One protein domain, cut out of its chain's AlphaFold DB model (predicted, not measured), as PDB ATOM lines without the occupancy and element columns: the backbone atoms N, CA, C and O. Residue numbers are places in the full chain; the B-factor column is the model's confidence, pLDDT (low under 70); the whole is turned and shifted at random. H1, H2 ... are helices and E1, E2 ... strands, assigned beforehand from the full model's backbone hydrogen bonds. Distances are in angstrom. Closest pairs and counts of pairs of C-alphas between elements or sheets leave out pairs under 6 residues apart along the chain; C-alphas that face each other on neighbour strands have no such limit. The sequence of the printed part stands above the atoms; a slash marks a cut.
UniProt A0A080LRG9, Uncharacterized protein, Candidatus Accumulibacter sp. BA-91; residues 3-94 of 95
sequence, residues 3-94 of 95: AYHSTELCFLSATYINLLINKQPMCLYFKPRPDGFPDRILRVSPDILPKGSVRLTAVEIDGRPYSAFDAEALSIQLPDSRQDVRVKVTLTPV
ATOM      1  N   ALA A   3      30.881  20.193  85.315       76.31
ATOM      2  CA  ALA A   3      32.267  20.375  84.868       76.31
ATOM      3  C   ALA A   3      32.917  19.102  84.288       76.31
ATOM      4  O   ALA A   3      33.561  19.183  83.245       76.31
ATOM      5  N   TYR A   4      32.725  17.936  84.919       84.00
ATOM      6  CA  TYR A   4      33.361  16.678  84.493       84.00
ATOM      7  C   TYR A   4      32.939  16.277  83.071       84.00
ATOM      8  O   TYR A   4      33.773  16.262  82.171       84.00
ATOM      9  N   HIS A   5      31.634  16.108  82.834       85.56
ATOM     10  CA  HIS A   5      31.113  15.749  81.510       85.56
ATOM     11  C   HIS A   5      31.417  16.794  80.432       85.56
ATOM     12  O   HIS A   5      31.716  16.435  79.298       85.56
ATOM     13  N   SER A   6      31.388  18.089  80.773       89.62
ATOM     14  CA  SER A   6      31.754  19.134  79.807       89.62
ATOM     15  C   SER A   6      33.233  19.055  79.425       89.62
ATOM     16  O   SER A   6      33.584  19.293  78.273       89.62
ATOM     17  N   THR A   7      34.102  18.689  80.372       89.50
ATOM     18  CA  THR A   7      35.541  18.530  80.121       89.50
ATOM     19  C   THR A   7      35.818  17.286  79.283       89.50
ATOM     20  O   THR A   7      36.554  17.379  78.303       89.50
ATOM     21  N   GLU A   8      35.190  16.149  79.605       89.38
ATOM     22  CA  GLU A   8      35.283  14.919  78.804       89.38
ATOM     23  C   GLU A   8      34.823  15.151  77.362       89.38
ATOM     24  O   GLU A   8      35.525  14.796  76.417       89.38
ATOM     25  N   LEU A   9      33.669  15.802  77.184       90.38
ATOM     26  CA  LEU A   9      33.110  16.076  75.865       90.38
ATOM     27  C   LEU A   9      33.962  17.077  75.084       90.38
ATOM     28  O   LEU A   9      34.140  16.907  73.880       90.38
ATOM     29  N   CYS A  10      34.525  18.092  75.745       91.88
ATOM     30  CA  CYS A  10      35.464  19.020  75.118       91.88
ATOM     31  C   CYS A  10      36.736  18.293  74.656       91.88
ATOM     32  O   CYS A  10      37.160  18.470  73.516       91.88
ATOM     33  N   PHE A  11      37.305  17.421  75.495       91.69
ATOM     34  CA  PHE A  11      38.466  16.606  75.137       91.69
ATOM     35  C   PHE A  11      38.173  15.674  73.952       91.69
ATOM     36  O   PHE A  11      38.935  15.639  72.982       91.69
ATOM     37  N   LEU A  12      37.042  14.967  73.987       92.06
ATOM     38  CA  LEU A  12      36.619  14.087  72.900       92.06
ATOM     39  C   LEU A  12      36.384  14.879  71.608       92.06
ATOM     40  O   LEU A  12      36.901  14.526  70.554       92.06
ATOM     41  N   SER A  13      35.674  16.003  71.690       93.75
ATOM     42  CA  SER A  13      35.412  16.859  70.530       93.75
ATOM     43  C   SER A  13      36.710  17.392  69.931       93.75
ATOM     44  O   SER A  13      36.903  17.310  68.723       93.75
ATOM     45  N   ALA A  14      37.633  17.887  70.759       94.06
ATOM     46  CA  ALA A  14      38.904  18.428  70.293       94.06
ATOM     47  C   ALA A  14      39.784  17.355  69.636       94.06
ATOM     48  O   ALA A  14      40.363  17.611  68.583       94.06
ATOM     49  N   THR A  15      39.866  16.153  70.214       93.88
ATOM     50  CA  THR A  15      40.645  15.052  69.624       93.88
ATOM     51  C   THR A  15      40.058  14.606  68.285       93.88
ATOM     52  O   THR A  15      40.795  14.514  67.306       93.88
ATOM     53  N   TYR A  16      38.740  14.421  68.192       92.94
ATOM     54  CA  TYR A  16      38.077  13.994  66.958       92.94
ATOM     55  C   TYR A  16      38.119  15.056  65.864       92.94
ATOM     56  O   TYR A  16      38.514  14.769  64.732       92.94
ATOM     57  N   ILE A  17      37.730  16.288  66.190       94.69
ATOM     58  CA  ILE A  17      37.671  17.378  65.217       94.69
ATOM     59  C   ILE A  17      39.071  17.664  64.679       94.69
ATOM     60  O   ILE A  17      39.244  17.734  63.466       94.69
ATOM     61  N   ASN A  18      40.088  17.761  65.537       95.69
ATOM     62  CA  ASN A  18      41.430  18.089  65.065       95.69
ATOM     63  C   ASN A  18      42.076  16.923  64.313       95.69
ATOM     64  O   ASN A  18      42.563  17.122  63.202       95.69
ATOM     65  N   LEU A  19      42.058  15.709  64.875       94.81
ATOM     66  CA  LEU A  19      42.807  14.587  64.306       94.81
ATOM     67  C   LEU A  19      42.076  13.912  63.138       94.81
ATOM     68  O   LEU A  19      42.710  13.571  62.141       94.81
ATOM     69  N   LEU A  20      40.758  13.708  63.234       93.50
ATOM     70  CA  LEU A  20      40.009  12.924  62.242       93.50
ATOM     71  C   LEU A  20      39.354  13.780  61.160       93.50
ATOM     72  O   LEU A  20      39.322  13.345  60.010       93.50
ATOM     73  N   ILE A  21      38.855  14.971  61.506       94.75
ATOM     74  CA  ILE A  21      38.140  15.842  60.558       94.75
ATOM     75  C   ILE A  21      39.094  16.838  59.899       94.75
ATOM     76  O   ILE A  21      39.270  16.816  58.686       94.75
ATOM     77  N   ASN A  22      39.751  17.678  60.699       96.19
ATOM     78  CA  ASN A  22      40.607  18.758  60.205       96.19
ATOM     79  C   ASN A  22      41.998  18.278  59.778       96.19
ATOM     80  O   ASN A  22      42.728  19.035  59.140       96.19
ATOM     81  N   LYS A  23      42.377  17.048  60.143       95.69
ATOM     82  CA  LYS A  23      43.686  16.448  59.842       95.69
ATOM     83  C   LYS A  23      44.869  17.282  60.353       95.69
ATOM     84  O   LYS A  23      45.915  17.366  59.717       95.69
ATOM     85  N   GLN A  24      44.718  17.879  61.531       96.75
ATOM     86  CA  GLN A  24      45.727  18.729  62.159       96.75
ATOM     87  C   GLN A  24      46.458  17.992  63.289       96.75
ATOM     88  O   GLN A  24      45.814  17.307  64.086       96.75
ATOM     89  N   PRO A  25      47.794  18.141  63.401       96.88
ATOM     90  CA  PRO A  25      48.532  17.634  64.547       96.88
ATOM     91  C   PRO A  25      48.026  18.226  65.866       96.88
ATOM     92  O   PRO A  25      47.701  19.411  65.940       96.88
ATOM     93  N   MET A  26      48.015  17.417  66.922       96.12
ATOM     94  CA  MET A  26      47.567  17.829  68.251       96.12
ATOM     95  C   MET A  26      48.593  17.441  69.310       96.12
ATOM     96  O   MET A  26      49.144  16.341  69.282       96.12
ATOM     97  N   CYS A  27      48.823  18.344  70.263       97.44
ATOM     98  CA  CYS A  27      49.633  18.053  71.438       97.44
ATOM     99  C   CYS A  27      48.763  17.531  72.584       97.44
ATOM    100  O   CYS A  27      47.763  18.163  72.924       97.44
ATOM    101  N   LEU A  28      49.184  16.439  73.221       96.38
ATOM    102  CA  LEU A  28      48.606  15.948  74.474       96.38
ATOM    103  C   LEU A  28      49.664  15.979  75.576       96.38
ATOM    104  O   LEU A  28      50.852  15.776  75.320       96.38
ATOM    105  N   TYR A  29      49.226  16.254  76.800       97.12
ATOM    106  CA  TYR A  29      50.098  16.442  77.953       97.12
ATOM    107  C   TYR A  29      49.728  15.454  79.049       97.12
ATOM    108  O   TYR A  29      48.563  15.332  79.422       97.12
ATOM    109  N   PHE A  30      50.736  14.785  79.589       96.81
ATOM    110  CA  PHE A  30      50.613  13.798  80.646       96.81
ATOM    111  C   PHE A  30      51.605  14.122  81.757       96.81
ATOM    112  O   PHE A  30      52.676  14.688  81.523       96.81
ATOM    113  N   LYS A  31      51.259  13.719  82.976       96.88
ATOM    114  CA  LYS A  31      52.155  13.788  84.129       96.88
ATOM    115  C   LYS A  31      52.209  12.423  84.827       96.88
ATOM    116  O   LYS A  31      51.635  12.275  85.903       96.88
ATOM    117  N   PRO A  32      52.777  11.391  84.172       96.31
ATOM    118  CA  PRO A  32      52.875  10.066  84.758       96.31
ATOM    119  C   PRO A  32      53.937  10.027  85.855       96.31
ATOM    120  O   PRO A  32      54.956  10.721  85.797       96.31
ATOM    121  N   ARG A  33      53.734   9.111  86.795       95.19
ATOM    122  CA  ARG A  33      54.785   8.621  87.675       95.19
ATOM    123  C   ARG A  33      55.352   7.329  87.065       95.19
ATOM    124  O   ARG A  33      54.576   6.383  86.918       95.19
ATOM    125  N   PRO A  34      56.629   7.269  86.637       93.38
ATOM    126  CA  PRO A  34      57.120   6.142  85.836       93.38
ATOM    127  C   PRO A  34      56.991   4.769  86.501       93.38
ATOM    128  O   PRO A  34      56.578   3.817  85.845       93.38
ATOM    129  N   ASP A  35      57.259   4.676  87.802       92.19
ATOM    130  CA  ASP A  35      57.110   3.456  88.612       92.19
ATOM    131  C   ASP A  35      55.646   3.013  88.822       92.19
ATOM    132  O   ASP A  35      55.404   1.912  89.310       92.19
ATOM    133  N   GLY A  36      54.669   3.839  88.436       91.25
ATOM    134  CA  GLY A  36      53.242   3.516  88.489       91.25
ATOM    135  C   GLY A  36      52.717   2.740  87.276       91.25
ATOM    136  O   GLY A  36      51.557   2.332  87.285       91.25
ATOM    137  N   PHE A  37      53.534   2.538  86.236       92.12
ATOM    138  CA  PHE A  37      53.148   1.822  85.017       92.12
ATOM    139  C   PHE A  37      53.876   0.476  84.917       92.12
ATOM    140  O   PHE A  37      55.101   0.445  85.073       92.12
ATOM    141  N   PRO A  38      53.174  -0.622  84.576       92.88
ATOM    142  CA  PRO A  38      53.825  -1.872  84.195       92.88
ATOM    143  C   PRO A  38      54.852  -1.617  83.088       92.88
ATOM    144  O   PRO A  38      54.560  -0.923  82.110       92.88
ATOM    145  N   ASP A  39      56.070  -2.115  83.293       94.00
ATOM    146  CA  ASP A  39      57.215  -1.954  82.388       94.00
ATOM    147  C   ASP A  39      57.572  -0.498  82.040       94.00
ATOM    148  O   ASP A  39      58.322  -0.249  81.096       94.00
ATOM    149  N   ARG A  40      57.072   0.487  82.805       95.81
ATOM    150  CA  ARG A  40      57.207   1.927  82.525       95.81
ATOM    151  C   ARG A  40      56.635   2.335  81.158       95.81
ATOM    152  O   ARG A  40      57.102   3.301  80.564       95.81
ATOM    153  N   ILE A  41      55.622   1.629  80.650       96.94
ATOM    154  CA  ILE A  41      55.021   1.925  79.341       96.94
ATOM    155  C   ILE A  41      53.795   2.828  79.505       96.94
ATOM    156  O   ILE A  41      52.749   2.401  79.998       96.94
ATOM    157  N   LEU A  42      53.893   4.060  79.007       96.88
ATOM    158  CA  LEU A  42      52.761   4.978  78.895       96.88
ATOM    159  C   LEU A  42      52.091   4.827  77.525       96.88
ATOM    160  O   LEU A  42      52.735   5.027  76.498       96.88
ATOM    161  N   ARG A  43      50.788   4.535  77.501       95.94
ATOM    162  CA  ARG A  43      49.961   4.560  76.281       95.94
ATOM    163  C   ARG A  43      49.288   5.920  76.157       95.94
ATOM    164  O   ARG A  43      48.706   6.395  77.126       95.94
ATOM    165  N   VAL A  44      49.369   6.528  74.977       95.31
ATOM    166  CA  VAL A  44      48.923   7.916  74.753       95.31
ATOM    167  C   VAL A  44      47.835   8.048  73.690       95.31
ATOM    168  O   VAL A  44      47.489   9.164  73.310       95.31
ATOM    169  N   SER A  45      47.287   6.928  73.214       91.69
ATOM    170  CA  SER A  45      46.144   6.939  72.298       91.69
ATOM    171  C   SER A  45      44.900   7.493  72.998       91.69
ATOM    172  O   SER A  45      44.510   6.948  74.033       91.69
ATOM    173  N   PRO A  46      44.228   8.510  72.432       85.31
ATOM    174  CA  PRO A  46      42.842   8.805  72.762       85.31
ATOM    175  C   PRO A  46      41.961   7.588  72.466       85.31
ATOM    176  O   PRO A  46      42.250   6.807  71.552       85.31
ATOM    177  N   ASP A  47      40.900   7.428  73.250       76.88
ATOM    178  CA  ASP A  47      39.981   6.305  73.109       76.88
ATOM    179  C   ASP A  47      39.200   6.375  71.779       76.88
ATOM    180  O   ASP A  47      38.924   7.459  71.253       76.88
ATOM    181  N   ILE A  48      38.842   5.208  71.233       82.75
ATOM    182  CA  ILE A  48      37.955   5.032  70.063       82.75
ATOM    183  C   ILE A  48      38.532   5.549  68.712       82.75
ATOM    184  O   ILE A  48      37.871   5.464  67.675       82.75
ATOM    185  N   LEU A  49      39.788   6.014  68.639       89.12
ATOM    186  CA  LEU A  49      40.395   6.349  67.341       89.12
ATOM    187  C   LEU A  49      40.541   5.101  66.445       89.12
ATOM    188  O   LEU A  49      41.020   4.063  66.914       89.12
ATOM    189  N   PRO A  50      40.208   5.180  65.139       91.06
ATOM    190  CA  PRO A  50      40.453   4.077  64.219       91.06
ATOM    191  C   PRO A  50      41.938   3.711  64.197       91.06
ATOM    192  O   PRO A  50      42.806   4.588  64.129       91.06
ATOM    193  N   LYS A  51      42.243   2.412  64.229       91.25
ATOM    194  CA  LYS A  51      43.627   1.925  64.202       91.25
ATOM    195  C   LYS A  51      44.367   2.488  62.982       91.25
ATOM    196  O   LYS A  51      43.880   2.382  61.861       91.25
ATOM    197  N   GLY A  52      45.545   3.067  63.212       92.44
ATOM    198  CA  GLY A  52      46.382   3.643  62.155       92.44
ATOM    199  C   GLY A  52      45.915   5.003  61.623       92.44
ATOM    200  O   GLY A  52      46.499   5.488  60.663       92.44
ATOM    201  N   SER A  53      44.894   5.630  62.221       94.31
ATOM    202  CA  SER A  53      44.442   6.978  61.827       94.31
ATOM    203  C   SER A  53      45.394   8.100  62.249       94.31
ATOM    204  O   SER A  53      45.373   9.180  61.660       94.31
ATOM    205  N   VAL A  54      46.237   7.858  63.255       96.31
ATOM    206  CA  VAL A  54      47.235   8.802  63.769       96.31
ATOM    207  C   VAL A  54      48.540   8.077  64.077       96.31
ATOM    208  O   VAL A  54      48.542   6.873  64.327       96.31
ATOM    209  N   ARG A  55      49.641   8.828  64.096       97.06
ATOM    210  CA  ARG A  55      50.965   8.383  64.542       97.06
ATOM    211  C   ARG A  55      51.518   9.325  65.588       97.06
ATOM    212  O   ARG A  55      51.280  10.532  65.538       97.06
ATOM    213  N   LEU A  56      52.304   8.770  66.496       97.50
ATOM    214  CA  LEU A  56      53.098   9.546  67.434       97.50
ATOM    215  C   LEU A  56      54.371  10.030  66.725       97.50
ATOM    216  O   LEU A  56      55.185   9.219  66.288       97.50
ATOM    217  N   THR A  57      54.515  11.346  66.561       97.69
ATOM    218  CA  THR A  57      55.591  11.952  65.750       97.69
ATOM    219  C   THR A  57      56.632  12.695  66.570       97.69
ATOM    220  O   THR A  57      57.782  12.789  66.148       97.69
ATOM    221  N   ALA A  58      56.260  13.194  67.747       98.12
ATOM    222  CA  ALA A  58      57.193  13.814  68.673       98.12
ATOM    223  C   ALA A  58      56.810  13.506  70.118       98.12
ATOM    224  O   ALA A  58      55.630  13.513  70.474       98.12
ATOM    225  N   VAL A  59      57.825  13.289  70.947       98.50
ATOM    226  CA  VAL A  59      57.702  13.171  72.397       98.50
ATOM    227  C   VAL A  59      58.720  14.101  73.032       98.50
ATOM    228  O   VAL A  59      59.885  14.129  72.636       98.50
ATOM    229  N   GLU A  60      58.279  14.845  74.035       98.62
ATOM    230  CA  GLU A  60      59.138  15.617  74.916       98.62
ATOM    231  C   GLU A  60      58.926  15.146  76.357       98.62
ATOM    232  O   GLU A  60      57.785  15.003  76.803       98.62
ATOM    233  N   ILE A  61      60.019  14.935  77.090       97.94
ATOM    234  CA  ILE A  61      60.003  14.691  78.534       97.94
ATOM    235  C   ILE A  61      60.700  15.863  79.219       97.94
ATOM    236  O   ILE A  61      61.839  16.193  78.895       97.94
ATOM    237  N   ASP A  62      59.981  16.539  80.116       97.12
ATOM    238  CA  ASP A  62      60.423  17.754  80.812       97.12
ATOM    239  C   ASP A  62      60.971  18.835  79.856       97.12
ATOM    240  O   ASP A  62      61.950  19.526  80.138       97.12
ATOM    241  N   GLY A  63      60.314  18.972  78.696       97.19
ATOM    242  CA  GLY A  63      60.646  19.950  77.651       97.19
ATOM    243  C   GLY A  63      61.840  19.571  76.772       97.19
ATOM    244  O   GLY A  63      62.318  20.403  76.004       97.19
ATOM    245  N   ARG A  64      62.353  18.339  76.880       97.81
ATOM    246  CA  ARG A  64      63.461  17.836  76.058       97.81
ATOM    247  C   ARG A  64      62.972  16.760  75.090       97.81
ATOM    248  O   ARG A  64      62.219  15.892  75.530       97.81
ATOM    249  N   PRO A  65      63.415  16.761  73.817       98.00
ATOM    250  CA  PRO A  65      63.088  15.700  72.871       98.00
ATOM    251  C   PRO A  65      63.447  14.317  73.416       98.00
ATOM    252  O   PRO A  65      64.503  14.131  74.021       98.00
ATOM    253  N   TYR A  66      62.571  13.348  73.178       97.88
ATOM    254  CA  TYR A  66      62.708  11.986  73.668       97.88
ATOM    255  C   TYR A  66      62.400  10.988  72.553       97.88
ATOM    256  O   TYR A  66      61.445  11.172  71.804       97.88
ATOM    257  N   SER A  67      63.214   9.939  72.426       97.19
ATOM    258  CA  SER A  67      63.187   9.031  71.269       97.19
ATOM    259  C   SER A  67      62.721   7.611  71.580       97.19
ATOM    260  O   SER A  67      62.468   6.852  70.649       97.19
ATOM    261  N   ALA A  68      62.606   7.219  72.855       97.25
ATOM    262  CA  ALA A  68      62.173   5.871  73.223       97.25
ATOM    263  C   ALA A  68      60.638   5.779  73.228       97.25
ATOM    264  O   ALA A  68      59.988   5.773  74.274       97.25
ATOM    265  N   PHE A  69      60.055   5.753  72.033       97.69
ATOM    266  CA  PHE A  69      58.621   5.598  71.823       97.69
ATOM    267  C   PHE A  69      58.328   4.768  70.570       97.69
ATOM    268  O   PHE A  69      59.131   4.714  69.639       97.69
ATOM    269  N   ASP A  70      57.158   4.139  70.546       97.62
ATOM    270  CA  ASP A  70      56.620   3.442  69.385       97.62
ATOM    271  C   ASP A  70      55.579   4.335  68.698       97.62
ATOM    272  O   ASP A  70      54.530   4.664  69.268       97.62
ATOM    273  N   ALA A  71      55.898   4.737  67.465       96.94
ATOM    274  CA  ALA A  71      55.085   5.640  66.661       96.94
ATOM    275  C   ALA A  71      53.719   5.052  66.265       96.94
ATOM    276  O   ALA A  71      52.756   5.810  66.140       96.94
ATOM    277  N   GLU A  72      53.637   3.732  66.063       95.12
ATOM    278  CA  GLU A  72      52.433   3.028  65.597       95.12
ATOM    279  C   GLU A  72      51.603   2.501  66.769       95.12
ATOM    280  O   GLU A  72      50.375   2.572  66.751       95.12
ATOM    281  N   ALA A  73      52.267   1.984  67.808       95.12
ATOM    282  CA  ALA A  73      51.602   1.499  69.015       95.12
ATOM    283  C   ALA A  73      51.174   2.636  69.960       95.12
ATOM    284  O   ALA A  73      50.526   2.371  70.974       95.12
ATOM    285  N   LEU A  74      51.530   3.889  69.638       96.88
ATOM    286  CA  LEU A  74      51.202   5.093  70.410       96.88
ATOM    287  C   LEU A  74      51.611   4.945  71.880       96.88
ATOM    288  O   LEU A  74      50.822   5.187  72.803       96.88
ATOM    289  N   SER A  75      52.849   4.497  72.093       97.31
ATOM    290  CA  SER A  75      53.371   4.189  73.423       97.31
ATOM    291  C   SER A  75      54.770   4.750  73.639       97.31
ATOM    292  O   SER A  75      55.534   4.923  72.694       97.31
ATOM    293  N   ILE A  76      55.090   5.067  74.889       97.69
ATOM    294  CA  ILE A  76      56.348   5.694  75.293       97.69
ATOM    295  C   ILE A  76      56.954   4.858  76.406       97.69
ATOM    296  O   ILE A  76      56.281   4.554  77.395       97.69
ATOM    297  N   GLN A  77      58.233   4.533  76.260       98.06
ATOM    298  CA  GLN A  77      59.018   3.933  77.323       98.06
ATOM    299  C   GLN A  77      59.451   5.048  78.278       98.06
ATOM    300  O   GLN A  77      60.310   5.852  77.940       98.06
ATOM    301  N   LEU A  78      58.847   5.142  79.460       97.06
ATOM    302  CA  LEU A  78      59.201   6.179  80.425       97.06
ATOM    303  C   LEU A  78      60.617   5.938  80.981       97.06
ATOM    304  O   LEU A  78      61.022   4.782  81.176       97.06
ATOM    305  N   PRO A  79      61.370   7.018  81.265       95.31
ATOM    306  CA  PRO A  79      62.684   6.917  81.878       95.31
ATOM    307  C   PRO A  79      62.578   6.331  83.285       95.31
ATOM    308  O   PRO A  79      61.543   6.423  83.950       95.31
ATOM    309  N   ASP A  80      63.683   5.765  83.761       94.38
ATOM    310  CA  ASP A  80      63.780   5.351  85.153       94.38
ATOM    311  C   ASP A  80      63.869   6.588  86.056       94.38
ATOM    312  O   ASP A  80      64.903   7.251  86.135       94.38
ATOM    313  N   SER A  81      62.751   6.942  86.683       92.06
ATOM    314  CA  SER A  81      62.653   8.073  87.598       92.06
ATOM    315  C   SER A  81      61.691   7.750  88.731       92.06
ATOM    316  O   SER A  81      60.639   7.143  88.536       92.06
ATOM    317  N   ARG A  82      62.056   8.209  89.932       88.38
ATOM    318  CA  ARG A  82      61.222   8.141  91.144       88.38
ATOM    319  C   ARG A  82      60.302   9.354  91.305       88.38
ATOM    320  O   ARG A  82      59.568   9.433  92.285       88.38
ATOM    321  N   GLN A  83      60.389  10.319  90.393       93.38
ATOM    322  CA  GLN A  83      59.583  11.536  90.385       93.38
ATOM    323  C   GLN A  83      58.663  11.552  89.167       93.38
ATOM    324  O   GLN A  83      58.991  10.972  88.128       93.38
ATOM    325  N   ASP A  84      57.539  12.256  89.294       95.31
ATOM    326  CA  ASP A  84      56.662  12.559  88.168       95.31
ATOM    327  C   ASP A  84      57.445  13.271  87.063       95.31
ATOM    328  O   ASP A  84      58.197  14.212  87.329       95.31
ATOM    329  N   VAL A  85      57.200  12.877  85.820       96.75
ATOM    330  CA  VAL A  85      57.779  13.524  84.638       96.75
ATOM    331  C   VAL A  85      56.681  14.202  83.833       96.75
ATOM    332  O   VAL A  85      55.534  13.757  83.841       96.75
ATOM    333  N   ARG A  86      56.995  15.290  83.128       98.25
ATOM    334  CA  ARG A  86      56.038  15.938  82.217       98.25
ATOM    335  C   ARG A  86      56.250  15.390  80.824       98.25
ATOM    336  O   ARG A  86      57.291  15.638  80.227       98.25
ATOM    337  N   VAL A  87      55.261  14.683  80.301       98.25
ATOM    338  CA  VAL A  87      55.311  14.131  78.950       98.25
ATOM    339  C   VAL A  87      54.405  14.960  78.057       98.25
ATOM    340  O   VAL A  87      53.205  15.060  78.305       98.25
ATOM    341  N   LYS A  88      54.966  15.545  77.007       98.56
ATOM    342  CA  LYS A  88      54.210  16.150  75.913       98.56
ATOM    343  C   LYS A  88      54.376  15.263  74.693       98.56
ATOM    344  O   LYS A  88      55.491  14.886  74.347       98.56
ATOM    345  N   VAL A  89      53.276  14.945  74.033       98.19
ATOM    346  CA  VAL A  89      53.280  14.139  72.812       98.19
ATOM    347  C   VAL A  89      52.620  14.907  71.692       98.19
ATOM    348  O   VAL A  89      51.672  15.646  71.937       98.19
ATOM    349  N   THR A  90      53.086  14.704  70.468       98.19
ATOM    350  CA  THR A  90      52.426  15.197  69.261       98.19
ATOM    351  C   THR A  90      51.880  14.010  68.490       98.19
ATOM    352  O   THR A  90      52.640  13.154  68.034       98.19
ATOM    353  N   LEU A  91      50.558  13.963  68.355       97.19
ATOM    354  CA  LEU A  91      49.880  13.030  67.467       97.19
ATOM    355  C   LEU A  91      49.639  13.718  66.131       97.19
ATOM    356  O   LEU A  91      49.148  14.846  66.084       97.19
ATOM    357  N   THR A  92      49.978  13.036  65.044       97.50
ATOM    358  CA  THR A  92      49.792  13.527  63.679       97.50
ATOM    359  C   THR A  92      48.898  12.562  62.904       97.50
ATOM    360  O   THR A  92      49.169  11.360  62.918       97.50
ATOM    361  N   PRO A  93      47.853  13.052  62.221       96.50
ATOM    362  CA  PRO A  93      47.002  12.218  61.376       96.50
ATOM    363  C   PRO A  93      47.769  11.534  60.240       96.50
ATOM    364  O   PRO A  93      48.676  12.114  59.641       96.50
ATOM    365  N   VAL A  94      47.385  10.295  59.937       92.69
ATOM    366  CA  VAL A  94      47.906   9.513  58.812       92.69
ATOM    367  C   VAL A  94      46.875   9.567  57.690       92.69
ATOM    368  O   VAL A  94      45.944   8.767  57.673       92.69
TER     369      VAL A  94
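What this domain is: This is residues 3 to 94 of the 95 residues of an uncharacterized protein of Candidatus Accumulibacter sp. BA-91 (UniProt A0A080LRG9). A twisted four-stranded sheet, E1 E6 E3 E4, forms one wall of the body, with the small two-stranded ribbon of E2 and E5 set over part of it. The last part of helix H1 packs on the E1 and E6 end, while its residues 3 to 10 stick out as a free arm. The 92 printed residues hold, in order, H1 E1 E2 E3 E4 E5 E6; both sheets are antiparallel and the class is mixed. The whole is compact, with a radius of gyration of the C-alphas of 13.5 A and spans of 38 by 32 by 23 A.

Where its parts are: Start in the large sheet at C-alpha 26, (47.567, 17.829, 68.251), where E1 begins; it runs to residue 30. E6, residues 87 to 93, is 19.5 A long and ends at (47.002, 12.218, 61.376). E3, residues 54 to 61, is 20.4 A long and bends by 51 degrees at residue 57; E4 is residues 64 to 66. E2 is residues 41 to 43 and E5 residues 75 to 77. Find H1 from C-alpha 3 at (32.267, 20.375, 84.868) to residue 21, 25.4 A.

How they stand to each other: Look for N 28 and O 89, 2.9 A, between E1 and E6; N 90 and O 58, 2.8 A, between E6 and E3; and N 66 and O 59, 2.8 A, in the hairpin E3 and E4. E2 and E5 have N 42 and O 76 at 2.9 A. E3 and E5 are only just apart, at 8.0 A. H1 is on the large sheet, two layers, over E1 and E6; its closest C-alphas to E6 are Leu 19 and Pro 93, 5.6 A. In H1 every O i to N i+4 pair is within hydrogen-bond range.

The domain as a whole: The farthest C-alphas, Ile 21 and Arg 82, are 39.1 A apart. The printed part has no cut, no link is long, and no printed residue is under 70 in pLDDT.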